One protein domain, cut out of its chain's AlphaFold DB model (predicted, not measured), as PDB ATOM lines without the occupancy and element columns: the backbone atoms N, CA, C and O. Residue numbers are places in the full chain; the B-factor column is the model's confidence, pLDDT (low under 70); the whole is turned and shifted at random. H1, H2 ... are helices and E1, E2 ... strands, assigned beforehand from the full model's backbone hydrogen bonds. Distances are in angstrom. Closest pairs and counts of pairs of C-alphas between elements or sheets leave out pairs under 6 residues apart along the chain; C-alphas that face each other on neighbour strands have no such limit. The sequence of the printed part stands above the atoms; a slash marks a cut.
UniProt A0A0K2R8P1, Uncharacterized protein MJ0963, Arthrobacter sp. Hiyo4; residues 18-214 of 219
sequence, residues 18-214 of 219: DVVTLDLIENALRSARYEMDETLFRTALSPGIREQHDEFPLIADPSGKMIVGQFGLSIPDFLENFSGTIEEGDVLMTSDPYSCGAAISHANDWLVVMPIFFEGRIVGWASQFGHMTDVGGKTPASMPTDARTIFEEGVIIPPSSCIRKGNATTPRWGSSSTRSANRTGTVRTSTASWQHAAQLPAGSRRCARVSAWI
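This is residues 18 to 214 of the 219 residues of the protein "Uncharacterized protein MJ0963" of Arthrobacter sp. Hiyo4 (UniProt A0A0K2R8P1). What would one see first? A twisted sheet of six antiparallel strands has one face covered by helices: the long H1, and H4 followed by H5, which run back beside H1 the opposite way. The short H3 packs on the other face. Which parts make the long axis? H1's first residues and H5's last residues make one end, and the loops with residues 136 to 153 and 174 to 183 make the other. What is the make-up? The printed part has 197 residues, with five named helices and six named strands in the order H1 H2 E1 E2 H3 E3 E4 E5 E6 H4 H5, class mixed, helices and strands; the sheet runs E2 E1 E5 E4 E3 E6. The whole is compact, with a radius of gyration of the C-alphas of 16.9 A, in an elongated outline of 57 by 36 by 26 A.

Where does the first helix stand? H1, residues 19 to 43, is on a sheet of, in order across it, E2, residues 66 to 69, E1, residues 55 to 60, E5, residues 121 to 131, E4, residues 109 to 118, E3, residues 91 to 94, and E6, residues 160 to 164. At a height of 9.1 A, H1 lies over E2, E1 and E5, and only just runs slantwise to the strands, at 32 degrees to E1 on the local plane. How do the strands pair? E1 and E2 form a hairpin, with N 59 and O 68 within hydrogen-bond range at 2.8 A, and E1 and E5 are antiparallel neighbours, with N 58 and O 127 within hydrogen-bond range at 2.9 A. E3, E4 and E5 form a meander, each strand the antiparallel neighbour of the one before, with N 94 and O 111 at 2.9 A and N 114 and O 126 at 2.8 A. With E6 they make a Greek key, in which the fourth strand is the antiparallel neighbour of the first, with N 162 and O 91 at 2.9 A. Which helices share H1's face? H4, residues 186 to 199, touches H1 with residues 193 to 197 alone, opposite ways at a shallow tilt of 28 degrees; the closest C-alphas, of Leu 40 and Ala 197, are 6.5 A apart. H5, residues 202 to 213, touches residues 25 to 36 of H1 alone, opposite ways at a shallow tilt of 11 degrees; the closest C-alphas, of Ala 32 and Gly 203, are 5.7 A apart. What of the other helices and the helix backbones? H2, residues 47 to 52, only grazes the sheet and touches H1 only at the corner, only just, with 3 pairs of C-alphas within 8 A, the closest those of Phe 41 and Arg 50 at 5.7 A. H3, residues 75 to 81, is on the opposite face from H1, over E4 and across the strands at 76 degrees on the local plane. Every O i to N i+4 pair is within hydrogen-bond range in H1, H2, H3 and H4, and 6 of 8 in H5.

Where does H1 run? It goes from C-alpha 19 at (305.778, 280.086, 306.544) to C-alpha 43 at (273.401, 281.396, 323.020), 36.4 A. How long are the other long elements? E4 measures 29.3 A, E5 31.2 A, H4 19.4 A and H5 16.7 A, where H5 ends with C-alpha 213 at (300.869, 290.765, 314.110).

How large is it? The two C-alphas farthest apart, of Asp 18 and Arg 179, are 56.8 A apart, and the printed part has no cut. Which links are long? Those from E3 to E4, E5 to E6 and E6 to H4, with 14, 28 and 21 residues between them. Where is confidence low? The mean pLDDT of the printed part is 76.9, and residue 72 and residues 167 to 214 are under 70.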
ATOM      1  N   ASP A  18     306.584 284.866 305.768       96.31
ATOM      2  CA  ASP A  18     307.248 283.594 306.029       96.31
ATOM      3  C   ASP A  18     306.237 282.507 306.432       96.31
ATOM      4  O   ASP A  18     305.120 282.785 306.875       96.31
ATOM      5  N   VAL A  19     306.647 281.247 306.296       96.88
ATOM      6  CA  VAL A  19     305.778 280.086 306.544       96.88
ATOM      7  C   VAL A  19     305.276 280.002 307.987       96.88
ATOM      8  O   VAL A  19     304.145 279.580 308.202       96.88
ATOM      9  N   VAL A  20     306.059 280.452 308.974       97.31
ATOM     10  CA  VAL A  20     305.638 280.432 310.383       97.31
ATOM     11  C   VAL A  20     304.545 281.471 310.603       97.31
ATOM     12  O   VAL A  20     303.534 281.181 311.240       97.31
ATOM     13  N   THR A  21     304.706 282.671 310.044       95.25
ATOM     14  CA  THR A  21     303.672 283.712 310.104       95.25
ATOM     15  C   THR A  21     302.390 283.270 309.397       95.25
ATOM     16  O   THR A  21     301.301 283.473 309.937       95.25
ATOM     17  N   LEU A  22     302.497 282.625 308.231       94.44
ATOM     18  CA  LEU A  22     301.341 282.080 307.517       94.44
ATOM     19  C   LEU A  22     300.587 281.046 308.365       94.44
ATOM     20  O   LEU A  22     299.376 281.181 308.550       94.44
ATOM     21  N   ASP A  23     301.302 280.075 308.938       96.31
ATOM     22  CA  ASP A  23     300.719 279.042 309.800       96.31
ATOM     23  C   ASP A  23     300.028 279.649 311.028       96.31
ATOM     24  O   ASP A  23     298.939 279.221 311.421       96.31
ATOM     25  N   LEU A  24     300.630 280.672 311.643       96.06
ATOM     26  CA  LEU A  24     300.030 281.380 312.776       96.06
ATOM     27  C   LEU A  24     298.730 282.087 312.380       96.06
ATOM     28  O   LEU A  24     297.750 282.012 313.124       96.06
ATOM     29  N   ILE A  25     298.701 282.749 311.219       91.69
ATOM     30  CA  ILE A  25     297.503 283.428 310.710       91.69
ATOM     31  C   ILE A  25     296.400 282.411 310.413       91.69
ATOM     32  O   ILE A  25     295.265 282.611 310.852       91.69
ATOM     33  N   GLU A  26     296.712 281.311 309.725       92.12
ATOM     34  CA  GLU A  26     295.722 280.277 309.408       92.12
ATOM     35  C   GLU A  26     295.105 279.693 310.684       92.12
ATOM     36  O   GLU A  26     293.879 279.644 310.826       92.12
ATOM     37  N   ASN A  27     295.939 279.306 311.655       94.62
ATOM     38  CA  ASN A  27     295.465 278.742 312.916       94.62
ATOM     39  C   ASN A  27     294.675 279.760 313.747       94.62
ATOM     40  O   ASN A  27     293.671 279.400 314.364       94.62
ATOM     41  N   ALA A  28     295.071 281.036 313.733       93.00
ATOM     42  CA  ALA A  28     294.330 282.093 314.411       93.00
ATOM     43  C   ALA A  28     292.939 282.306 313.794       93.00
ATOM     44  O   ALA A  28     291.956 282.394 314.533       93.00
ATOM     45  N   LEU A  29     292.831 282.341 312.462       90.56
ATOM     46  CA  LEU A  29     291.550 282.471 311.759       90.56
ATOM     47  C   LEU A  29     290.662 281.245 311.981       90.56
ATOM     48  O   LEU A  29     289.474 281.384 312.274       90.56
ATOM     49  N   ARG A  30     291.241 280.042 311.920       90.94
ATOM     50  CA  ARG A  30     290.543 278.787 312.218       90.94
ATOM     51  C   ARG A  30     290.011 278.773 313.653       90.94
ATOM     52  O   ARG A  30     288.844 278.456 313.869       90.94
ATOM     53  N   SER A  31     290.829 279.176 314.626       92.88
ATOM     54  CA  SER A  31     290.411 279.300 316.028       92.88
ATOM     55  C   SER A  31     289.302 280.338 316.203       92.88
ATOM     56  O   SER A  31     288.351 280.082 316.936       92.88
ATOM     57  N   ALA A  32     289.389 281.489 315.527       88.69
ATOM     58  CA  ALA A  32     288.348 282.513 315.574       88.69
ATOM     59  C   ALA A  32     287.014 281.991 315.016       88.69
ATOM     60  O   ALA A  32     285.974 282.201 315.635       88.69
ATOM     61  N   ARG A  33     287.046 281.242 313.905       88.81
ATOM     62  CA  ARG A  33     285.863 280.584 313.330       88.81
ATOM     63  C   ARG A  33     285.218 279.602 314.309       88.81
ATOM     64  O   ARG A  33     283.997 279.568 314.402       88.81
ATOM     65  N   TYR A  34     286.002 278.810 315.044       89.19
ATOM     66  CA  TYR A  34     285.454 277.909 316.069       89.19
ATOM     67  C   TYR A  34     284.828 278.664 317.244       89.19
ATOM     68  O   TYR A  34     283.766 278.278 317.720       89.19
ATOM     69  N   GLU A  35     285.443 279.761 317.692       86.88
ATOM     70  CA  GLU A  35     284.859 280.598 318.746       86.88
ATOM     71  C   GLU A  35     283.537 281.248 318.308       86.88
ATOM     72  O   GLU A  35     282.617 281.347 319.122       86.88
ATOM     73  N   MET A  36     283.421 281.677 317.044       86.62
ATOM     74  CA  MET A  36     282.164 282.194 316.480       86.62
ATOM     75  C   MET A  36     281.046 281.151 316.577       86.62
ATOM     76  O   MET A  36     279.952 281.468 317.045       86.62
ATOM     77  N   ASP A  37     281.357 279.914 316.193       85.19
ATOM     78  CA  ASP A  37     280.430 278.783 316.204       85.19
ATOM     79  C   ASP A  37     279.930 278.473 317.614       85.19
ATOM     80  O   ASP A  37     278.737 278.534 317.901       85.19
ATOM     81  N   GLU A  38     280.871 278.266 318.537       87.50
ATOM     82  CA  GLU A  38     280.578 277.921 319.926       87.50
ATOM     83  C   GLU A  38     279.769 279.021 320.621       87.50
ATOM     84  O   GLU A  38     278.895 278.756 321.452       87.50
ATOM     85  N   THR A  39     280.041 280.282 320.275       84.31
ATOM     86  CA  THR A  39     279.304 281.428 320.809       84.31
ATOM     87  C   THR A  39     277.845 281.393 320.373       84.31
ATOM     88  O   THR A  39     276.958 281.566 321.218       84.31
ATOM     89  N   LEU A  40     277.570 281.160 319.084       83.56
ATOM     90  CA  LEU A  40     276.194 281.047 318.612       83.56
ATOM     91  C   LEU A  40     275.523 279.815 319.218       83.56
ATOM     92  O   LEU A  40     274.458 279.949 319.811       83.56
ATOM     93  N   PHE A  41     276.168 278.653 319.147       83.75
ATOM     94  CA  PHE A  41     275.650 277.396 319.676       83.75
ATOM     95  C   PHE A  41     275.182 277.520 321.137       83.75
ATOM     96  O   PHE A  41     274.062 277.141 321.492       83.75
ATOM     97  N   ARG A  42     275.999 278.140 322.001       83.75
ATOM     98  CA  ARG A  42     275.667 278.322 323.426       83.75
ATOM     99  C   ARG A  42     274.525 279.294 323.681       83.75
ATOM    100  O   ARG A  42     273.841 279.157 324.696       83.75
ATOM    101  N   THR A  43     274.350 280.289 322.817       82.25
ATOM    102  CA  THR A  43     273.401 281.396 323.020       82.25
ATOM    103  C   THR A  43     272.115 281.246 322.216       82.25
ATOM    104  O   THR A  43     271.129 281.925 322.505       82.25
ATOM    105  N   ALA A  44     272.099 280.349 321.233       81.88
ATOM    106  CA  ALA A  44     270.951 280.113 320.389       81.88
ATOM    107  C   ALA A  44     269.792 279.501 321.173       81.88
ATOM    108  O   ALA A  44     269.966 278.654 322.051       81.88
ATOM    109  N   LEU A  45     268.589 279.931 320.795       81.75
ATOM    110  CA  LEU A  45     267.321 279.380 321.271       81.75
ATOM    111  C   LEU A  45     266.713 278.382 320.278       81.75
ATOM    112  O   LEU A  45     265.803 277.652 320.653       81.75
ATOM    113  N   SER A  46     267.173 278.377 319.023       84.12
ATOM    114  CA  SER A  46     266.652 277.509 317.966       84.12
ATOM    115  C   SER A  46     267.160 276.079 318.145       84.12
ATOM    116  O   SER A  46     268.382 275.893 318.141       84.12
ATOM    117  N   PRO A  47     266.270 275.075 318.229       87.00
ATOM    118  CA  PRO A  47     266.697 273.683 318.248       87.00
ATOM    119  C   PRO A  47     267.503 273.231 317.024       87.00
ATOM    120  O   PRO A  47     268.386 272.385 317.130       87.00
ATOM    121  N   GLY A  48     267.248 273.830 315.853       87.31
ATOM    122  CA  GLY A  48     268.073 273.614 314.654       87.31
ATOM    123  C   GLY A  48     269.564 273.859 314.910       87.31
ATOM    124  O   GLY A  48     270.403 273.065 314.513       87.31
ATOM    125  N   ILE A  49     269.890 274.891 315.684       87.81
ATOM    126  CA  ILE A  49     271.275 275.203 316.058       87.81
ATOM    127  C   ILE A  49     271.716 274.320 317.235       87.81
ATOM    128  O   ILE A  49     272.721 273.623 317.178       87.81
ATOM    129  N   ARG A  50     270.931 274.294 318.319       87.94
ATOM    130  CA  ARG A  50     271.337 273.660 319.585       87.94
ATOM    131  C   ARG A  50     271.467 272.138 319.540       87.94
ATOM    132  O   ARG A  50     272.220 271.579 320.335       87.94
ATOM    133  N   GLU A  51     270.699 271.465 318.690       90.00
ATOM    134  CA  GLU A  51     270.682 270.003 318.633       90.00
ATOM    135  C   GLU A  51     271.181 269.446 317.299       90.00
ATOM    136  O   GLU A  51     271.697 268.329 317.283       90.00
ATOM    137  N   GLN A  52     271.052 270.189 316.193       90.88
ATOM    138  CA  GLN A  52     271.481 269.718 314.867       90.88
ATOM    139  C   GLN A  52     272.774 270.372 314.375       90.88
ATOM    140  O   GLN A  52     273.348 269.873 313.409       90.88
ATOM    141  N   HIS A  53     273.256 271.423 315.048       90.56
ATOM    142  CA  HIS A  53     274.397 272.222 314.604       90.56
ATOM    143  C   HIS A  53     274.204 272.827 313.202       90.56
ATOM    144  O   HIS A  53     275.121 272.840 312.376       90.56
ATOM    145  N   ASP A  54     272.983 273.290 312.909       90.94
ATOM    146  CA  ASP A  54     272.653 273.983 311.662       90.94
ATOM    147  C   ASP A  54     273.020 275.479 311.737       90.94
ATOM    148  O   ASP A  54     272.183 276.396 311.695       90.94
ATOM    149  N   GLU A  55     274.319 275.708 311.914       87.62
ATOM    150  CA  GLU A  55     274.986 276.998 311.912       87.62
ATOM    151  C   GLU A  55     276.299 276.927 311.131       87.62
ATOM    152  O   GLU A  55     277.039 275.946 311.192       87.62
ATOM    153  N   PHE A  56     276.619 277.994 310.392       89.06
ATOM    154  CA  PHE A  56     277.827 278.024 309.564       89.06
ATOM    155  C   PHE A  56     278.531 279.386 309.650       89.06
ATOM    156  O   PHE A  56     278.134 280.337 308.966       89.06
ATOM    157  N   PRO A  57     279.594 279.506 310.469       89.81
ATOM    158  CA  PRO A  57     280.482 280.658 310.443       89.81
ATOM    159  C   PRO A  57     281.407 280.632 309.234       89.81
ATOM    160  O   PRO A  57     281.902 279.583 308.800       89.81
ATOM    161  N   LEU A  58     281.725 281.833 308.766       89.94
ATOM    162  CA  LEU A  58     282.678 282.083 307.698       89.94
ATOM    163  C   LEU A  58     283.452 283.378 307.956       89.94
ATOM    164  O   LEU A  58     282.903 284.375 308.423       89.94
ATOM    165  N   ILE A  59     284.736 283.357 307.608       91.56
ATOM    166  CA  ILE A  59     285.597 284.534 307.502       91.56
ATOM    167  C   ILE A  59     286.121 284.595 306.066       91.56
ATOM    168  O   ILE A  59     286.626 283.605 305.530       91.56
ATOM    169  N   ALA A  60     285.994 285.764 305.450       93.06
ATOM    170  CA  ALA A  60     286.336 286.016 304.058       93.06
ATOM    171  C   ALA A  60     287.339 287.158 303.890       93.06
ATOM    172  O   ALA A  60     287.487 288.025 304.754       93.06
ATOM    173  N   ASP A  61     287.993 287.155 302.731       92.75
ATOM    174  CA  ASP A  61     288.872 288.218 302.254       92.75
ATOM    175  C   ASP A  61     288.083 289.499 301.904       92.75
ATOM    176  O   ASP A  61     286.850 289.475 301.892       92.75
ATOM    177  N   PRO A  62     288.736 290.634 301.588       92.19
ATOM    178  CA  PRO A  62     288.035 291.871 301.231       92.19
ATOM    179  C   PRO A  62     287.063 291.743 300.047       92.19
ATOM    180  O   PRO A  62     286.077 292.476 299.987       92.19
ATOM    181  N   SER A  63     287.316 290.809 299.122       91.69
ATOM    182  CA  SER A  63     286.444 290.534 297.973       91.69
ATOM    183  C   SER A  63     285.220 289.681 298.325       91.69
ATOM    184  O   SER A  63     284.364 289.452 297.473       91.69
ATOM    185  N   GLY A  64     285.119 289.225 299.576       91.31
ATOM    186  CA  GLY A  64     284.045 288.368 300.065       91.31
ATOM    187  C   GLY A  64     284.296 286.880 299.832       91.31
ATOM    188  O   GLY A  64     283.416 286.082 300.144       91.31
ATOM    189  N   LYS A  65     285.468 286.477 299.321       91.56
ATOM    190  CA  LYS A  65     285.815 285.063 299.120       91.56
ATOM    191  C   LYS A  65     286.181 284.407 300.440       91.56
ATOM    192  O   LYS A  65     286.967 284.949 301.214       91.56
ATOM    193  N   MET A  66     285.625 283.223 300.675       91.56
ATOM    194  CA  MET A  66     285.879 282.433 301.880       91.56
ATOM    195  C   MET A  66     287.379 282.149 302.043       91.56
ATOM    196  O   MET A  66     288.011 281.627 301.126       91.56
ATOM    197  N   ILE A  67     287.918 282.456 303.225       92.12
ATOM    198  CA  ILE A  67     289.259 282.035 303.659       92.12
ATOM    199  C   ILE A  67     289.124 280.823 304.584       92.12
ATOM    200  O   ILE A  67     289.756 279.796 304.363       92.12
ATOM    201  N   VAL A  68     288.271 280.932 305.608       91.12
ATOM    202  CA  VAL A  68     287.925 279.831 306.516       91.12
ATOM    203  C   VAL A  68     286.415 279.791 306.714       91.12
ATOM    204  O   VAL A  68     285.781 280.815 306.951       91.12
ATOM    205  N   GLY A  69     285.817 278.611 306.618       86.94
ATOM    206  CA  GLY A  69     284.373 278.437 306.730       86.94
ATOM    207  C   GLY A  69     283.976 276.987 306.500       86.94
ATOM    208  O   GLY A  69     284.834 276.138 306.264       86.94
ATOM    209  N   GLN A  70     282.681 276.704 306.611       73.12
ATOM    210  CA  GLN A  70     282.146 275.353 306.412       73.12
ATOM    211  C   GLN A  70     281.270 275.247 305.167       73.12
ATOM    212  O   GLN A  70     281.407 274.287 304.413       73.12
ATOM    213  N   PHE A  71     280.383 276.218 304.944       72.12
ATOM    214  CA  PHE A  71     279.370 276.120 303.902       72.12
ATOM    215  C   PHE A  71     279.019 277.485 303.307       72.12
ATOM    216  O   PHE A  71     278.953 278.475 304.033       72.12
ATOM    217  N   GLY A  72     278.764 277.497 301.994       69.75
ATOM    218  CA  GLY A  72     278.224 278.638 301.252       69.75
ATOM    219  C   GLY A  72     279.205 279.793 301.020       69.75
ATOM    220  O   GLY A  72     279.995 280.161 301.883       69.75
ATOM    221  N   LEU A  73     279.132 280.405 299.837       77.75
ATOM    222  CA  LEU A  73     279.768 281.691 299.547       77.75
ATOM    223  C   LEU A  73     278.663 282.735 299.360       77.75
ATOM    224  O   LEU A  73     278.229 282.979 298.246       77.75
ATOM    225  N   SER A  74     278.177 283.305 300.459       82.00
ATOM    226  CA  SER A  74     277.001 284.189 300.454       82.00
ATOM    227  C   SER A  74     277.334 285.677 300.315       82.00
ATOM    228  O   SER A  74     276.496 286.478 299.904       82.00
ATOM    229  N   ILE A  75     278.559 286.075 300.664       91.12
ATOM    230  CA  ILE A  75     278.930 287.487 300.810       91.12
ATOM    231  C   ILE A  75     278.941 288.247 299.473       91.12
ATOM    232  O   ILE A  75     278.361 289.331 299.437       91.12
ATOM    233  N   PRO A  76     279.532 287.741 298.371       92.00
ATOM    234  CA  PRO A  76     279.532 288.471 297.100       92.00
ATOM    235  C   PRO A  76     278.115 288.786 296.594       92.00
ATOM    236  O   PRO A  76     277.813 289.949 296.321       92.00
ATOM    237  N   ASP A  77     277.227 287.787 296.573       90.88
ATOM    238  CA  ASP A  77     275.831 287.953 296.146       90.88
ATOM    239  C   ASP A  77     275.040 288.859 297.096       90.88
ATOM    240  O   ASP A  77     274.247 289.698 296.656       90.88
ATOM    241  N   PHE A  78     275.283 288.745 298.408       91.50
ATOM    242  CA  PHE A  78     274.711 289.658 299.395       91.50
ATOM    243  C   PHE A  78     275.085 291.112 299.083       91.50
ATOM    244  O   PHE A  78     274.224 291.991 299.082       91.50
ATOM    245  N   LEU A  79     276.363 291.390 298.806       92.25
ATOM    246  CA  LEU A  79     276.858 292.743 298.533       92.25
ATOM    247  C   LEU A  79     276.339 293.304 297.204       92.25
ATOM    248  O   LEU A  79     276.108 294.514 297.093       92.25
ATOM    249  N   GLU A  80     276.124 292.451 296.205       92.31
ATOM    250  CA  GLU A  80     275.514 292.848 294.937       92.31
ATOM    251  C   GLU A  80     274.068 293.327 295.138       92.31
ATOM    252  O   GLU A  80     273.699 294.407 294.655       92.31
ATOM    253  N   ASN A  81     273.291 292.590 295.939       91.31
ATOM    254  CA  ASN A  81     271.879 292.872 296.220       91.31
ATOM    255  C   ASN A  81     271.653 293.879 297.357       91.31
ATOM    256  O   ASN A  81     270.566 294.443 297.495       91.31
ATOM    257  N   PHE A  82     272.680 294.181 298.148       92.00
ATOM    258  CA  PHE A  82     272.596 295.210 299.174       92.00
ATOM    259  C   PHE A  82     272.563 296.617 298.554       92.00
ATOM    260  O   PHE A  82     273.269 296.937 297.587       92.00
ATOM    261  N   SER A  83     271.733 297.488 299.130       90.69
ATOM    262  CA  SER A  83     271.580 298.882 298.706       90.69
ATOM    263  C   SER A  83     272.009 299.852 299.808       90.69
ATOM    264  O   SER A  83     271.676 299.690 300.980       90.69
ATOM    265  N   GLY A  84     272.753 300.889 299.422       91.12
ATOM    266  CA  GLY A  84     273.251 301.917 300.338       91.12
ATOM    267  C   GLY A  84     274.714 301.728 300.733       91.12
ATOM    268  O   GLY A  84     275.483 301.049 300.052       91.12
ATOM    269  N   THR A  85     275.110 302.402 301.814       94.00
ATOM    270  CA  THR A  85     276.486 302.380 302.318       94.00
ATOM    271  C   THR A  85     276.705 301.258 303.325       94.00
ATOM    272  O   THR A  85     275.765 300.886 304.029       94.00
ATOM    273  N   ILE A  86     277.930 300.746 303.405       93.88
ATOM    274  CA  ILE A  86     278.417 299.861 304.470       93.88
ATOM    275  C   ILE A  86     279.595 300.563 305.134       93.88
ATOM    276  O   ILE A  86     280.534 300.978 304.449       93.88
ATOM    277  N   GLU A  87     279.534 300.705 306.452       92.69
ATOM    278  CA  GLU A  87     280.529 301.420 307.247       92.69
ATOM    279  C   GLU A  87     281.045 300.557 308.407       92.69
ATOM    280  O   GLU A  87     280.476 299.517 308.745       92.69
ATOM    281  N   GLU A  88     282.145 300.986 309.025       88.81
ATOM    282  CA  GLU A  88     282.704 300.311 310.193       88.81
ATOM    283  C   GLU A  88     281.687 300.245 311.346       88.81
ATOM    284  O   GLU A  88     281.053 301.238 311.716       88.81
ATOM    285  N   GLY A  89     281.532 299.048 311.919       84.75
ATOM    286  CA  GLY A  89     280.577 298.782 312.996       84.75
ATOM    287  C   GLY A  89     279.139 298.538 312.532       84.75
ATOM    288  O   GLY A  89     278.247 298.429 313.379       84.75
ATOM    289  N   ASP A  90     278.887 298.455 311.226       87.62
ATOM    290  CA  ASP A  90     277.606 297.978 310.716       87.62
ATOM    291  C   ASP A  90     277.447 296.464 310.926       87.62
ATOM    292  O   ASP A  90     278.401 295.696 310.824       87.62
ATOM    293  N   VAL A  91     276.214 296.028 311.177       87.50
ATOM    294  CA  VAL A  91     275.812 294.615 311.127       87.50
ATOM    295  C   VAL A  91     274.679 294.495 310.126       87.50
ATOM    296  O   VAL A  91     273.678 295.223 310.199       87.50
ATOM    297  N   LEU A  92     274.877 293.610 309.160       89.25
ATOM    298  CA  LEU A  92     274.005 293.397 308.018       89.25
ATOM    299  C   LEU A  92     273.314 292.046 308.162       89.25
ATOM    300  O   LEU A  92     273.851 291.135 308.788       89.25
ATOM    301  N   MET A  93     272.119 291.920 307.599       90.00
ATOM    302  CA  MET A  93     271.304 290.726 307.751       90.00
ATOM    303  C   MET A  93     270.393 290.496 306.546       90.00
ATOM    304  O   MET A  93     269.892 291.450 305.941       90.00
ATOM    305  N   THR A  94     270.146 289.228 306.227       90.25
ATOM    306  CA  THR A  94     269.081 288.796 305.317       90.25
ATOM    307  C   THR A  94     268.570 287.395 305.688       90.25
ATOM    308  O   THR A  94     269.296 286.604 306.283       90.25
ATOM    309  N   SER A  95     267.319 287.099 305.346       89.62
ATOM    310  CA  SER A  95     266.758 285.739 305.276       89.62
ATOM    311  C   SER A  95     266.117 285.472 303.910       89.62
ATOM    312  O   SER A  95     265.317 284.555 303.754       89.62
ATOM    313  N   ASP A  96     266.390 286.338 302.932       90.56
ATOM    314  CA  ASP A  96     265.756 286.292 301.622       90.56
ATOM    315  C   ASP A  96     266.498 285.303 300.709       90.56
ATOM    316  O   ASP A  96     267.629 285.596 300.299       90.56
ATOM    317  N   PRO A  97     265.881 284.155 300.356       88.69
ATOM    318  CA  PRO A  97     266.523 283.134 299.528       88.69
ATOM    319  C   PRO A  97     266.846 283.636 298.115       88.69
ATOM    320  O   PRO A  97     267.767 283.136 297.468       88.69
ATOM    321  N   TYR A  98     266.139 284.662 297.632       88.44
ATOM    322  CA  TYR A  98     266.328 285.196 296.284       88.44
ATOM    323  C   TYR A  98     267.465 286.217 296.184       88.44
ATOM    324  O   TYR A  98     267.952 286.480 295.088       88.44
ATOM    325  N   SER A  99     267.906 286.780 297.310       85.19
ATOM    326  CA  SER A  99     268.860 287.896 297.337       85.19
ATOM    327  C   SER A  99     270.305 287.478 297.636       85.19
ATOM    328  O   SER A  99     271.171 288.335 297.814       85.19
ATOM    329  N   CYS A 100     270.582 286.175 297.734       83.62
ATOM    330  CA  CYS A 100     271.865 285.672 298.229       83.62
ATOM    331  C   CYS A 100     272.424 284.495 297.412       83.62
ATOM    332  O   CYS A 100     272.993 283.572 297.983       83.62
ATOM    333  N   GLY A 101     272.217 284.481 296.088       80.75
ATOM    334  CA  GLY A 101     272.846 283.491 295.196       80.75
ATOM    335  C   GLY A 101     272.508 282.028 295.522       80.75
ATOM    336  O   GLY A 101     273.328 281.145 295.298       80.75
ATOM    337  N   ALA A 102     271.323 281.777 296.095       77.12
ATOM    338  CA  ALA A 102     270.895 280.485 296.651       77.12
ATOM    339  C   ALA A 102     271.720 279.961 297.848       77.12
ATOM    340  O   ALA A 102     271.563 278.808 298.245       77.12
ATOM    341  N   ALA A 103     272.559 280.795 298.475       82.81
ATOM    342  CA  ALA A 103     273.226 280.455 299.733       82.81
ATOM    343  C   ALA A 103     272.254 280.380 300.927       82.81
ATOM    344  O   ALA A 103     272.567 279.754 301.934       82.81
ATOM    345  N   ILE A 104     271.083 281.011 300.808       88.94
ATOM    346  CA  ILE A 104     269.940 280.862 301.713       88.94
ATOM    347  C   ILE A 104     268.932 279.974 300.998       88.94
ATOM    348  O   ILE A 104     268.469 280.325 299.910       88.94
ATOM    349  N   SER A 105     268.621 278.822 301.589       87.75
ATOM    350  CA  SER A 105     267.810 277.800 300.926       87.75
ATOM    351  C   SER A 105     266.311 277.987 301.167       87.75
ATOM    352  O   SER A 105     265.501 277.672 300.297       87.75
ATOM    353  N   HIS A 106     265.945 278.549 302.320       90.25
ATOM    354  CA  HIS A 106     264.563 278.802 302.723       90.25
ATOM    355  C   HIS A 106     264.479 279.896 303.802       90.25
ATOM    356  O   HIS A 106     265.479 280.247 304.423       90.25
ATOM    357  N   ALA A 107     263.275 280.400 304.088       89.50
ATOM    358  CA  ALA A 107     263.037 281.529 305.001       89.50
ATOM    359  C   ALA A 107     263.595 281.358 306.433       89.50
ATOM    360  O   ALA A 107     263.859 282.347 307.127       89.50
ATOM    361  N   ASN A 108     263.756 280.112 306.885       91.38
ATOM    362  CA  ASN A 108     264.303 279.769 308.196       91.38
ATOM    363  C   ASN A 108     265.810 280.061 308.306       91.38
ATOM    364  O   ASN A 108     266.320 280.215 309.413       91.38
ATOM    365  N   ASP A 109     266.512 280.196 307.185       90.56
ATOM    366  CA  ASP A 109     267.955 280.409 307.146       90.56
ATOM    367  C   ASP A 109     268.272 281.893 307.251       90.56
ATOM    368  O   ASP A 109     267.922 282.695 306.381       90.56
ATOM    369  N   TRP A 110     268.904 282.288 308.352       90.69
ATOM    370  CA  TRP A 110     269.230 283.684 308.604       90.69
ATOM    371  C   TRP A 110     270.730 283.890 308.474       90.69
ATOM    372  O   TRP A 110     271.526 283.226 309.135       90.69
ATOM    373  N   LEU A 111     271.107 284.846 307.629       90.12
ATOM    374  CA  LEU A 111     272.486 285.241 307.401       90.12
ATOM    375  C   LEU A 111     272.740 286.603 308.036       90.12
ATOM    376  O   LEU A 111     272.075 287.588 307.711       90.12
ATOM    377  N   VAL A 112     273.759 286.664 308.883       90.31
ATOM    378  CA  VAL A 112     274.337 287.906 309.394       90.31
ATOM    379  C   VAL A 112     275.707 288.103 308.760       90.31
ATOM    380  O   VAL A 112     276.509 287.174 308.720       90.31
ATOM    381  N   VAL A 113     275.988 289.312 308.278       91.31
ATOM    382  CA  VAL A 113     277.266 289.689 307.661       91.31
ATOM    383  C   VAL A 113     277.807 290.938 308.350       91.31
ATOM    384  O   VAL A 113     277.086 291.912 308.568       91.31
ATOM    385  N   MET A 114     279.091 290.921 308.688       91.44
ATOM    386  CA  MET A 114     279.794 292.018 309.340       91.44
ATOM    387  C   MET A 114     281.064 292.371 308.558       91.44
ATOM    388  O   MET A 114     281.895 291.487 308.324       91.44
ATOM    389  N   PRO A 115     281.262 293.643 308.175       92.94
ATOM    390  CA  PRO A 115     282.529 294.083 307.616       92.94
ATOM    391  C   PRO A 115     283.606 294.120 308.708       92.94
ATOM    392  O   PRO A 115     283.379 294.612 309.816       92.94
ATOM    393  N   ILE A 116     284.801 293.634 308.384       92.19
ATOM    394  CA  ILE A 116     285.972 293.722 309.257       92.19
ATOM    395  C   ILE A 116     286.825 294.882 308.756       92.19
ATOM    396  O   ILE A 116     287.425 294.807 307.684       92.19
ATOM    397  N   PHE A 117     286.873 295.955 309.542       90.69
ATOM    398  CA  PHE A 117     287.713 297.113 309.270       90.69
ATOM    399  C   PHE A 117     288.999 297.074 310.099       90.69
ATOM    400  O   PHE A 117     289.018 296.609 311.239       90.69
ATOM    401  N   PHE A 118     290.075 297.592 309.519       88.06
ATOM    402  CA  PHE A 118     291.326 297.883 310.202       88.06
ATOM    403  C   PHE A 118     291.851 299.226 309.701       88.06
ATOM    404  O   PHE A 118     292.007 299.423 308.497       88.06
ATOM    405  N   GLU A 119     292.081 300.165 310.621       89.50
ATOM    406  CA  GLU A 119     292.537 301.529 310.308       89.50
ATOM    407  C   GLU A 119     291.709 302.227 309.209       89.50
ATOM    408  O   GLU A 119     292.251 302.908 308.340       89.50
ATOM    409  N   GLY A 120     290.384 302.042 309.221       89.81
ATOM    410  CA  GLY A 120     289.489 302.674 308.248       89.81
ATOM    411  C   GLY A 120     289.473 302.035 306.854       89.81
ATOM    412  O   GLY A 120     288.910 302.624 305.930       89.81
ATOM    413  N   ARG A 121     290.081 300.855 306.686       91.81
ATOM    414  CA  ARG A 121     290.077 300.031 305.464       91.81
ATOM    415  C   ARG A 121     289.351 298.716 305.719       91.81
ATOM    416  O   ARG A 121     289.530 298.131 306.786       91.81
ATOM    417  N   ILE A 122     288.594 298.215 304.750       93.19
ATOM    418  CA  ILE A 122     288.038 296.866 304.838       93.19
ATOM    419  C   ILE A 122     289.141 295.832 304.593       93.19
ATOM    420  O   ILE A 122     289.855 295.878 303.591       93.19
ATOM    421  N   VAL A 123     289.305 294.903 305.533       92.25
ATOM    422  CA  VAL A 123     290.312 293.828 305.462       92.25
ATOM    423  C   VAL A 123     289.693 292.444 305.315       92.25
ATOM    424  O   VAL A 123     290.404 291.473 305.076       92.25
ATOM    425  N   GLY A 124     288.370 292.352 305.409       93.19
ATOM    426  CA  GLY A 124     287.636 291.119 305.201       93.19
ATOM    427  C   GLY A 124     286.209 291.220 305.703       93.19
ATOM    428  O   GLY A 124     285.708 292.302 306.019       93.19
ATOM    429  N   TRP A 125     285.577 290.062 305.815       93.44
ATOM    430  CA  TRP A 125     284.211 289.934 306.296       93.44
ATOM    431  C   TRP A 125     284.097 288.760 307.254       93.44
ATOM    432  O   TRP A 125     284.786 287.754 307.101       93.44
ATOM    433  N   ALA A 126     283.194 288.878 308.218       92.25
ATOM    434  CA  ALA A 126     282.689 287.745 308.974       92.25
ATOM    435  C   ALA A 126     281.222 287.544 308.605       92.25
ATOM    436  O   ALA A 126     280.474 288.517 308.488       92.25
ATOM    437  N   SER A 127     280.792 286.301 308.462       91.25
ATOM    438  CA  SER A 127     279.376 285.980 308.380       91.25
ATOM    439  C   SER A 127     279.029 284.811 309.275       91.25
ATOM    440  O   SER A 127     279.845 283.917 309.493       91.25
ATOM    441  N   GLN A 128     277.797 284.823 309.760       89.31
ATOM    442  CA  GLN A 128     277.218 283.740 310.528       89.31
ATOM    443  C   GLN A 128     275.868 283.390 309.925       89.31
ATOM    444  O   GLN A 128     274.976 284.238 309.840       89.31
ATOM    445  N   PHE A 129     275.741 282.138 309.518       89.50
ATOM    446  CA  PHE A 129     274.473 281.524 309.177       89.50
ATOM    447  C   PHE A 129     273.895 280.823 310.403       89.50
ATOM    448  O   PHE A 129     274.651 280.257 311.197       89.50
ATOM    449  N   GLY A 130     272.575 280.816 310.547       89.44
ATOM    450  CA  GLY A 130     271.928 279.913 311.488       89.44
ATOM    451  C   GLY A 130     270.462 279.680 311.180       89.44
ATOM    452  O   GLY A 130     269.733 280.594 310.783       89.44
ATOM    453  N   HIS A 131     270.040 278.446 311.419       91.56
ATOM    454  CA  HIS A 131     268.691 277.988 311.148       91.56
ATOM    455  C   HIS A 131     267.722 278.370 312.269       91.56
ATOM    456  O   HIS A 131     267.854 277.952 313.426       91.56
ATOM    457  N   MET A 132     266.698 279.151 311.942       89.62
ATOM    458  CA  MET A 132     265.582 279.463 312.828       89.62
ATOM    459  C   MET A 132     264.534 278.362 312.728       89.62
ATOM    460  O   MET A 132     263.953 278.154 311.676       89.62
ATOM    461  N   THR A 133     264.214 277.698 313.835       88.88
ATOM    462  CA  THR A 133     263.244 276.588 313.804       88.88
ATOM    463  C   THR A 133     261.847 277.028 313.361       88.88
ATOM    464  O   THR A 133     261.132 276.231 312.780       88.88
ATOM    465  N   ASP A 134     261.451 278.279 313.609       87.88
ATOM    466  CA  ASP A 134     260.174 278.834 313.151       87.88
ATOM    467  C   ASP A 134     260.321 280.340 312.895       87.88
ATOM    468  O   ASP A 134     260.882 281.068 313.724       87.88
ATOM    469  N   VAL A 135     259.810 280.808 311.754       89.25
ATOM    470  CA  VAL A 135     259.840 282.218 311.328       89.25
ATOM    471  C   VAL A 135     258.437 282.787 311.071       89.25
ATOM    472  O   VAL A 135     258.284 283.806 310.394       89.25
ATOM    473  N   GLY A 136     257.396 282.170 311.636       87.19
ATOM    474  CA  GLY A 136     256.014 282.655 311.590       87.19
ATOM    475  C   GLY A 136     255.273 282.365 310.284       87.19
ATOM    476  O   GLY A 136     254.412 283.156 309.881       87.19
ATOM    477  N   GLY A 137     255.628 281.266 309.620       88.19
ATOM    478  CA  GLY A 137     254.978 280.768 308.410       88.19
ATOM    479  C   GLY A 137     253.592 280.177 308.672       88.19
ATOM    480  O   GLY A 137     253.080 280.163 309.793       88.19
ATOM    481  N   LYS A 138     252.955 279.693 307.605       90.56
ATOM    482  CA  LYS A 138     251.592 279.136 307.614       90.56
ATOM    483  C   LYS A 138     251.446 277.898 308.506       90.56
ATOM    484  O   LYS A 138     250.361 277.650 309.035       90.56
ATOM    485  N   THR A 139     252.514 277.125 308.666       91.56
ATOM    486  CA  THR A 139     252.574 275.893 309.463       91.56
ATOM    487  C   THR A 139     253.625 276.023 310.569       91.56
ATOM    488  O   THR A 139     254.558 276.819 310.426       91.56
ATOM    489  N   PRO A 140     253.505 275.258 311.674       89.75
ATOM    490  CA  PRO A 140     254.580 275.161 312.653       89.75
ATOM    491  C   PRO A 140     255.894 274.760 311.978       89.75
ATOM    492  O   PRO A 140     255.894 273.926 311.073       89.75
ATOM    493  N   ALA A 141     256.986 275.351 312.445       88.69
ATOM    494  CA  ALA A 141     258.326 275.258 311.880       88.69
ATOM    495  C   ALA A 141     258.542 275.991 310.543       88.69
ATOM    496  O   ALA A 141     259.624 275.908 309.969       88.69
ATOM    497  N   SER A 142     257.548 276.739 310.047       89.06
ATOM    498  CA  SER A 142     257.658 277.523 308.807       89.06
ATOM    499  C   SER A 142     257.997 276.724 307.539       89.06
ATOM    500  O   SER A 142     258.391 277.313 306.541       89.06
ATOM    501  N   MET A 143     257.777 275.406 307.532       89.56
ATOM    502  CA  MET A 143     258.057 274.532 306.382       89.56
ATOM    503  C   MET A 143     256.777 273.878 305.831       89.56
ATOM    504  O   MET A 143     256.558 272.674 305.994       89.56
ATOM    505  N   PRO A 144     255.859 274.652 305.227       91.62
ATOM    506  CA  PRO A 144     254.671 274.104 304.580       91.62
ATOM    507  C   PRO A 144     255.042 273.334 303.305       91.62
ATOM    508  O   PRO A 144     255.675 273.868 302.402       91.62
ATOM    509  N   THR A 145     254.562 272.098 303.164       93.00
ATOM    510  CA  THR A 145     254.714 271.319 301.918       93.00
ATOM    511  C   THR A 145     253.760 271.768 300.806       93.00
ATOM    512  O   THR A 145     253.809 271.243 299.698       93.00
ATOM    513  N   ASP A 146     252.833 272.680 301.117       95.19
ATOM    514  CA  ASP A 146     251.767 273.149 300.231       95.19
ATOM    515  C   ASP A 146     251.805 274.667 299.981       95.19
ATOM    516  O   ASP A 146     250.830 275.219 299.460       95.19
ATOM    517  N   ALA A 147     252.898 275.350 300.353       92.31
ATOM    518  CA  ALA A 147     253.056 276.768 300.050       92.31
ATOM    519  C   ALA A 147     253.069 276.994 298.538       92.31
ATOM    520  O   ALA A 147     253.777 276.325 297.785       92.31
ATOM    521  N   ARG A 148     252.267 277.960 298.082       93.69
ATOM    522  CA  ARG A 148     252.234 278.375 296.670       93.69
ATOM    523  C   ARG A 148     253.043 279.635 296.417       93.69
ATOM    524  O   ARG A 148     253.352 279.940 295.270       93.69
ATOM    525  N   THR A 149     253.328 280.391 297.474       91.88
ATOM    526  CA  THR A 149     254.076 281.645 297.418       91.88
ATOM    527  C   THR A 149     254.942 281.799 298.664       91.88
ATOM    528  O   THR A 149     254.554 281.348 299.741       91.88
ATOM    529  N   ILE A 150     256.057 282.527 298.538       88.62
ATOM    530  CA  ILE A 150     256.982 282.826 299.646       88.62
ATOM    531  C   ILE A 150     256.297 283.522 300.837       88.62
ATOM    532  O   ILE A 150     256.721 283.398 301.981       88.62
ATOM    533  N   PHE A 151     255.183 284.220 300.598       88.81
ATOM    534  CA  PHE A 151     254.412 284.895 301.645       88.81
ATOM    535  C   PHE A 151     253.717 283.923 302.614       88.81
ATOM    536  O   PHE A 151     253.239 284.351 303.664       88.81
ATOM    537  N   GLU A 152     253.653 282.630 302.282       92.25
ATOM    538  CA  GLU A 152     253.154 281.571 303.165       92.25
ATOM    539  C   GLU A 152     254.256 280.966 304.059       92.25
ATOM    540  O   GLU A 152     253.936 280.251 305.007       92.25
ATOM    541  N   GLU A 153     255.534 281.264 303.809       90.25
ATOM    542  CA  GLU A 153     256.683 280.638 304.493       90.25
ATOM    543  C   GLU A 153     257.179 281.441 305.709       90.25
ATOM    544  O   GLU A 153     257.940 280.948 306.536       90.25
ATOM    545  N   GLY A 154     256.653 282.654 305.900       89.69
ATOM    546  CA  GLY A 154     256.875 283.463 307.095       89.69
ATOM    547  C   GLY A 154     257.652 284.741 306.814       89.69
ATOM    548  O   GLY A 154     257.452 285.406 305.796       89.69
ATOM    549  N   VAL A 155     258.475 285.152 307.777       88.25
ATOM    550  CA  VAL A 155     259.197 286.423 307.710       88.25
ATOM    551  C   VAL A 155     260.375 286.326 306.743       88.25
ATOM    552  O   VAL A 155     261.319 285.575 306.968       88.25
ATOM    553  N   ILE A 156     260.336 287.174 305.715       88.81
ATOM    554  CA  ILE A 156     261.436 287.383 304.775       88.81
ATOM    555  C   ILE A 156     262.100 288.729 305.048       88.81
ATOM    556  O   ILE A 156     261.445 289.777 305.086       88.81
ATOM    557  N   ILE A 157     263.413 288.682 305.242       88.31
ATOM    558  CA  ILE A 157     264.274 289.805 305.603       88.31
ATOM    559  C   ILE A 157     265.146 290.129 304.380       88.31
ATOM    560  O   ILE A 157     266.126 289.424 304.136       88.31
ATOM    561  N   PRO A 158     264.829 291.176 303.590       90.31
ATOM    562  CA  PRO A 158     265.704 291.592 302.494       90.31
ATOM    563  C   PRO A 158     267.071 292.066 303.022       90.31
ATOM    564  O   PRO A 158     267.149 292.505 304.181       90.31
ATOM    565  N   PRO A 159     268.131 292.046 302.189       91.00
ATOM    566  CA  PRO A 159     269.451 292.554 302.557       91.00
ATOM    567  C   PRO A 159     269.377 293.967 303.125       91.00
ATOM    568  O   PRO A 159     269.045 294.935 302.437       91.00
ATOM    569  N   SER A 160     269.657 294.088 304.418       87.88
ATOM    570  CA  SER A 160     269.539 295.354 305.134       87.88
ATOM    571  C   SER A 160     270.429 295.376 306.374       87.88
ATOM    572  O   SER A 160     271.069 294.388 306.722       87.88
ATOM    573  N   SER A 161     270.529 296.539 307.015       83.56
ATOM    574  CA  SER A 161     271.344 296.723 308.215       83.56
ATOM    575  C   SER A 161     270.473 296.735 309.472       83.56
ATOM    576  O   SER A 161     269.533 297.530 309.574       83.56
ATOM    577  N   CYS A 162     270.813 295.882 310.442       74.94
ATOM    578  CA  CYS A 162     270.162 295.819 311.755       74.94
ATOM    579  C   CYS A 162     270.914 296.607 312.845       74.94
ATOM    580  O   CYS A 162     270.344 296.920 313.892       74.94
ATOM    581  N   ILE A 163     272.191 296.928 312.615       78.06
ATOM    582  CA  ILE A 163     273.001 297.825 313.450       78.06
ATOM    583  C   ILE A 163     273.784 298.740 312.513       78.06
ATOM    584  O   ILE A 163     274.441 298.254 311.594       78.06
ATOM    585  N   ARG A 164     273.731 300.052 312.762       81.12
ATOM    586  CA  ARG A 164     274.473 301.074 312.017       81.12
ATOM    587  C   ARG A 164     275.488 301.760 312.914       81.12
ATOM    588  O   ARG A 164     275.095 302.381 313.902       81.12
ATOM    589  N   LYS A 165     276.775 301.695 312.565       76.88
ATOM    590  CA  LYS A 165     277.876 302.301 313.343       76.88
ATOM    591  C   LYS A 165     277.805 301.953 314.837       76.88
ATOM    592  O   LYS A 165     277.880 302.833 315.692       76.88
ATOM    593  N   GLY A 166     277.544 300.685 315.155       71.06
ATOM    594  CA  GLY A 166     277.388 300.205 316.533       71.06
ATOM    595  C   GLY A 166     276.064 300.559 317.225       71.06
ATOM    596  O   GLY A 166     275.840 300.115 318.349       71.06
ATOM    597  N   ASN A 167     275.160 301.299 316.579       65.38
ATOM    598  CA  ASN A 167     273.853 301.641 317.135       65.38
ATOM    599  C   ASN A 167     272.767 300.746 316.542       65.38
ATOM    600  O   ASN A 167     272.631 300.652 315.320       65.38
ATOM    601  N   ALA A 168     271.975 300.099 317.402       66.56
ATOM    602  CA  ALA A 168     270.838 299.303 316.958       66.56
ATOM    603  C   ALA A 168     269.875 300.184 316.155       66.56
ATOM    604  O   ALA A 168     269.417 301.226 316.630       66.56
ATOM    605  N   THR A 169     269.568 299.771 314.929       61.16
ATOM    606  CA  THR A 169     268.536 300.424 314.133       61.16
ATOM    607  C   THR A 169     267.212 299.742 314.418       61.16
ATOM    608  O   THR A 169     267.137 298.517 314.503       61.16
ATOM    609  N   THR A 170     266.137 300.520 314.567       53.75
ATOM    610  CA  THR A 170     264.796 299.934 314.534       53.75
ATOM    611  C   THR A 170     264.622 299.311 313.158       53.75
ATOM    612  O   THR A 170     264.653 300.049 312.163       53.75
ATOM    613  N   PRO A 171     264.448 297.988 313.062       49.44
ATOM    614  CA  PRO A 171     264.362 297.379 311.757       49.44
ATOM    615  C   PRO A 171     263.087 297.854 311.055       49.44
ATOM    616  O   PRO A 171     261.984 297.716 311.588       49.44
ATOM    617  N   ARG A 172     263.220 298.444 309.864       47.00
ATOM    618  CA  ARG A 172     262.079 298.826 309.016       47.00
ATOM    619  C   ARG A 172     261.604 297.615 308.207       47.00
ATOM    620  O   ARG A 172     261.565 297.664 306.984       47.00
ATOM    621  N   TRP A 173     261.254 296.519 308.876       51.94
ATOM    622  CA  TRP A 173     260.535 295.429 308.214       51.94
ATOM    623  C   TRP A 173     259.078 295.867 308.045       51.94
ATOM    624  O   TRP A 173     258.459 296.348 308.997       51.94
ATOM    625  N   GLY A 174     258.545 295.772 306.828       37.19
ATOM    626  CA  GLY A 174     257.206 296.256 306.500       37.19
ATOM    627  C   GLY A 174     256.125 295.719 307.447       37.19
ATOM    628  O   GLY A 174     256.117 294.552 307.837       37.19
ATOM    629  N   SER A 175     255.159 296.576 307.778       34.69
ATOM    630  CA  SER A 175     253.956 296.240 308.557       34.69
ATOM    631  C   SER A 175     253.043 295.198 307.882       34.69
ATOM    632  O   SER A 175     252.063 294.751 308.482       34.69
ATOM    633  N   SER A 176     253.343 294.819 306.636       35.19
ATOM    634  CA  SER A 176     252.622 293.823 305.843       35.19
ATOM    635  C   SER A 176     253.122 292.387 306.050       35.19
ATOM    636  O   SER A 176     252.290 291.487 306.078       35.19
ATOM    637  N   SER A 177     254.424 292.152 306.267       37.50
ATOM    638  CA  SER A 177     254.985 290.807 306.526       37.50
ATOM    639  C   SER A 177     254.994 290.422 308.011       37.50
ATOM    640  O   SER A 177     255.123 289.256 308.369       37.50
ATOM    641  N   THR A 178     254.795 291.392 308.902       38.56
ATOM    642  CA  THR A 178     254.840 291.206 310.362       38.56
ATOM    643  C   THR A 178     253.496 290.842 311.000       38.56
ATOM    644  O   THR A 178     253.465 290.524 312.188       38.56
ATOM    645  N   ARG A 179     252.375 290.826 310.255       36.22
ATOM    646  CA  ARG A 179     251.049 290.505 310.833       36.22
ATOM    647  C   ARG A 179     250.878 289.044 311.266       36.22
ATOM    648  O   ARG A 179     250.009 288.785 312.092       36.22
ATOM    649  N   SER A 180     251.696 288.116 310.765       37.38
ATOM    650  CA  SER A 180     251.662 286.696 311.168       37.38
ATOM    651  C   SER A 180     252.578 286.379 312.366       37.38
ATOM    652  O   SER A 180     252.325 285.454 313.136       37.38
ATOM    653  N   ALA A 181     253.621 287.186 312.590       40.59
ATOM    654  CA  ALA A 181     254.818 286.802 313.347       40.59
ATOM    655  C   ALA A 181     254.699 286.811 314.891       40.59
ATOM    656  O   ALA A 181     255.717 286.836 315.581       40.59
ATOM    657  N   ASN A 182     253.490 286.808 315.463       39.47
ATOM    658  CA  ASN A 182     253.295 287.017 316.907       39.47
ATOM    659  C   ASN A 182     252.666 285.836 317.665       39.47
ATOM    660  O   ASN A 182     252.031 286.049 318.694       39.47
ATOM    661  N   ARG A 183     252.822 284.590 317.189       42.69
ATOM    662  CA  ARG A 183     252.375 283.413 317.965       42.69
ATOM    663  C   ARG A 183     253.364 282.968 319.049       42.69
ATOM    664  O   ARG A 183     252.923 282.387 320.031       42.69
ATOM    665  N   THR A 184     254.659 283.267 318.917       37.44
ATOM    666  CA  THR A 184     255.705 282.712 319.807       37.44
ATOM    667  C   THR A 184     256.743 283.723 320.312       37.44
ATOM    668  O   THR A 184     257.560 283.378 321.158       37.44
ATOM    669  N   GLY A 185     256.762 284.968 319.817       36.41
ATOM    670  CA  GLY A 185     257.798 285.948 320.189       36.41
ATOM    671  C   GLY A 185     259.217 285.602 319.697       36.41
ATOM    672  O   GLY A 185     260.165 286.323 320.027       36.41
ATOM    673  N   THR A 186     259.361 284.546 318.884       42.97
ATOM    674  CA  THR A 186     260.640 283.998 318.405       42.97
ATOM    675  C   THR A 186     261.448 285.035 317.639       42.97
ATOM    676  O   THR A 186     262.595 285.258 317.979       42.97
ATOM    677  N   VAL A 187     260.844 285.767 316.696       38.66
ATOM    678  CA  VAL A 187     261.551 286.753 315.849       38.66
ATOM    679  C   VAL A 187     262.241 287.852 316.668       38.66
ATOM    680  O   VAL A 187     263.370 288.231 316.367       38.66
ATOM    681  N   ARG A 188     261.606 288.375 317.730       34.97
ATOM    682  CA  ARG A 188     262.218 289.420 318.578       34.97
ATOM    683  C   ARG A 188     263.343 288.873 319.451       34.97
ATOM    684  O   ARG A 188     264.351 289.552 319.626       34.97
ATOM    685  N   THR A 189     263.158 287.684 320.014       38.25
ATOM    686  CA  THR A 189     264.131 287.053 320.917       38.25
ATOM    687  C   THR A 189     265.330 286.497 320.157       38.25
ATOM    688  O   THR A 189     266.460 286.727 320.580       38.25
ATOM    689  N   SER A 190     265.113 285.886 318.989       40.88
ATOM    690  CA  SER A 190     266.182 285.423 318.108       40.88
ATOM    691  C   SER A 190     267.000 286.601 317.580       40.88
ATOM    692  O   SER A 190     268.219 286.606 317.737       40.88
ATOM    693  N   THR A 191     266.366 287.665 317.071       43.84
ATOM    694  CA  THR A 191     267.094 288.879 316.643       43.84
ATOM    695  C   THR A 191     267.931 289.470 317.784       43.84
ATOM    696  O   THR A 191     269.046 289.913 317.542       43.84
ATOM    697  N   ALA A 192     267.450 289.433 319.032       39.50
ATOM    698  CA  ALA A 192     268.215 289.890 320.194       39.50
ATOM    699  C   ALA A 192     269.423 288.986 320.518       39.50
ATOM    700  O   ALA A 192     270.483 289.512 320.858       39.50
ATOM    701  N   SER A 193     269.308 287.658 320.374       42.59
ATOM    702  CA  SER A 193     270.459 286.744 320.490       42.59
ATOM    703  C   SER A 193     271.478 286.947 319.366       42.59
ATOM    704  O   SER A 193     272.675 286.969 319.633       42.59
ATOM    705  N   TRP A 194     271.022 287.212 318.138       47.09
ATOM    706  CA  TRP A 194     271.883 287.530 316.995       47.09
ATOM    707  C   TRP A 194     272.551 288.898 317.126       47.09
ATOM    708  O   TRP A 194     273.726 289.038 316.809       47.09
ATOM    709  N   GLN A 195     271.842 289.899 317.654       43.41
ATOM    710  CA  GLN A 195     272.414 291.197 318.005       43.41
ATOM    711  C   GLN A 195     273.466 291.055 319.104       43.41
ATOM    712  O   GLN A 195     274.529 291.647 318.968       43.41
ATOM    713  N   HIS A 196     273.224 290.238 320.136       40.97
ATOM    714  CA  HIS A 196     274.235 289.932 321.153       40.97
ATOM    715  C   HIS A 196     275.449 289.219 320.546       40.97
ATOM    716  O   HIS A 196     276.574 289.640 320.795       40.97
ATOM    717  N   ALA A 197     275.244 288.198 319.709       37.81
ATOM    718  CA  ALA A 197     276.322 287.486 319.020       37.81
ATOM    719  C   ALA A 197     277.130 288.413 318.090       37.81
ATOM    720  O   ALA A 197     278.355 288.353 318.080       37.81
ATOM    721  N   ALA A 198     276.464 289.333 317.385       37.09
ATOM    722  CA  ALA A 198     277.098 290.333 316.525       37.09
ATOM    723  C   ALA A 198     277.759 291.488 317.305       37.09
ATOM    724  O   ALA A 198     278.675 292.139 316.807       37.09
ATOM    725  N   GLN A 199     277.312 291.760 318.533       34.47
ATOM    726  CA  GLN A 199     277.912 292.742 319.444       34.47
ATOM    727  C   GLN A 199     279.087 292.164 320.236       34.47
ATOM    728  O   GLN A 199     279.855 292.938 320.816       34.47
ATOM    729  N   LEU A 200     279.253 290.835 320.269       36.09
ATOM    730  CA  LEU A 200     280.352 290.215 320.991       36.09
ATOM    731  C   LEU A 200     281.691 290.551 320.304       36.09
ATOM    732  O   LEU A 200     281.934 290.168 319.161       36.09
ATOM    733  N   PRO A 201     282.608 291.235 321.013       37.28
ATOM    734  CA  PRO A 201     283.925 291.655 320.522       37.28
ATOM    735  C   PRO A 201     284.847 290.569 319.955       37.28
ATOM    736  O   PRO A 201     285.929 290.899 319.475       37.28
ATOM    737  N   ALA A 202     284.518 289.291 320.130       39.22
ATOM    738  CA  ALA A 202     285.514 288.228 320.185       39.22
ATOM    739  C   ALA A 202     286.155 287.923 318.820       39.22
ATOM    740  O   ALA A 202     287.380 287.811 318.750       39.22
ATOM    741  N   GLY A 203     285.359 287.861 317.747       36.84
ATOM    742  CA  GLY A 203     285.847 287.538 316.400       36.84
ATOM    743  C   GLY A 203     286.487 288.729 315.684       36.84
ATOM    744  O   GLY A 203     287.646 288.670 315.278       36.84
ATOM    745  N   SER A 204     285.776 289.859 315.597       41.00
ATOM    746  CA  SER A 204     286.241 291.035 314.842       41.00
ATOM    747  C   SER A 204     287.466 291.708 315.468       41.00
ATOM    748  O   SER A 204     288.392 292.075 314.745       41.00
ATOM    749  N   ARG A 205     287.552 291.801 316.808       38.84
ATOM    750  CA  ARG A 205     288.732 292.386 317.477       38.84
ATOM    751  C   ARG A 205     289.945 291.463 317.464       38.84
ATOM    752  O   ARG A 205     291.061 291.964 317.578       38.84
ATOM    753  N   ARG A 206     289.769 290.140 317.330       42.72
ATOM    754  CA  ARG A 206     290.901 289.224 317.123       42.72
ATOM    755  C   ARG A 206     291.385 289.242 315.688       42.72
ATOM    756  O   ARG A 206     292.587 289.366 315.519       42.72
ATOM    757  N   CYS A 207     290.510 289.237 314.685       31.11
ATOM    758  CA  CYS A 207     290.935 289.412 313.291       31.11
ATOM    759  C   CYS A 207     291.662 290.757 313.089       31.11
ATOM    760  O   CYS A 207     292.735 290.786 312.493       31.11
ATOM    761  N   ALA A 208     291.172 291.841 313.706       29.84
ATOM    762  CA  ALA A 208     291.864 293.137 313.742       29.84
ATOM    763  C   ALA A 208     293.125 293.161 314.638       29.84
ATOM    764  O   ALA A 208     293.962 294.052 314.513       29.84
ATOM    765  N   ARG A 209     293.295 292.198 315.558       26.52
ATOM    766  CA  ARG A 209     294.568 291.978 316.270       26.52
ATOM    767  C   ARG A 209     295.534 291.144 315.443       26.52
ATOM    768  O   ARG A 209     296.715 291.429 315.528       26.52
ATOM    769  N   VAL A 210     295.077 290.170 314.653       29.91
ATOM    770  CA  VAL A 210     295.912 289.381 313.726       29.91
ATOM    771  C   VAL A 210     296.566 290.301 312.692       29.91
ATOM    772  O   VAL A 210     297.755 290.157 312.435       29.91
ATOM    773  N   SER A 211     295.873 291.338 312.209       27.70
ATOM    774  CA  SER A 211     296.504 292.382 311.382       27.70
ATOM    775  C   SER A 211     297.572 293.201 312.122       27.70
ATOM    776  O   SER A 211     298.487 293.708 311.483       27.70
ATOM    777  N   ALA A 212     297.520 293.284 313.456       26.02
ATOM    778  CA  ALA A 212     298.569 293.893 314.283       26.02
ATOM    779  C   ALA A 212     299.778 292.963 314.544       26.02
ATOM    780  O   ALA A 212     300.767 293.414 315.120       26.02
ATOM    781  N   TRP A 213     299.722 291.691 314.124       24.17
ATOM    782  CA  TRP A 213     300.869 290.765 314.110       24.17
ATOM    783  C   TRP A 213     301.638 290.785 312.782       24.17
ATOM    784  O   TRP A 213     302.698 290.171 312.687       24.17
ATOM    785  N   ILE A 214     301.138 291.504 311.772       26.98
ATOM    786  CA  ILE A 214     301.852 291.723 310.512       26.98
ATOM    787  C   ILE A 214     302.972 292.741 310.787       26.98
ATOM    788  O   ILE A 214     302.668 293.859 311.218       26.98
TER     789      ILE A 214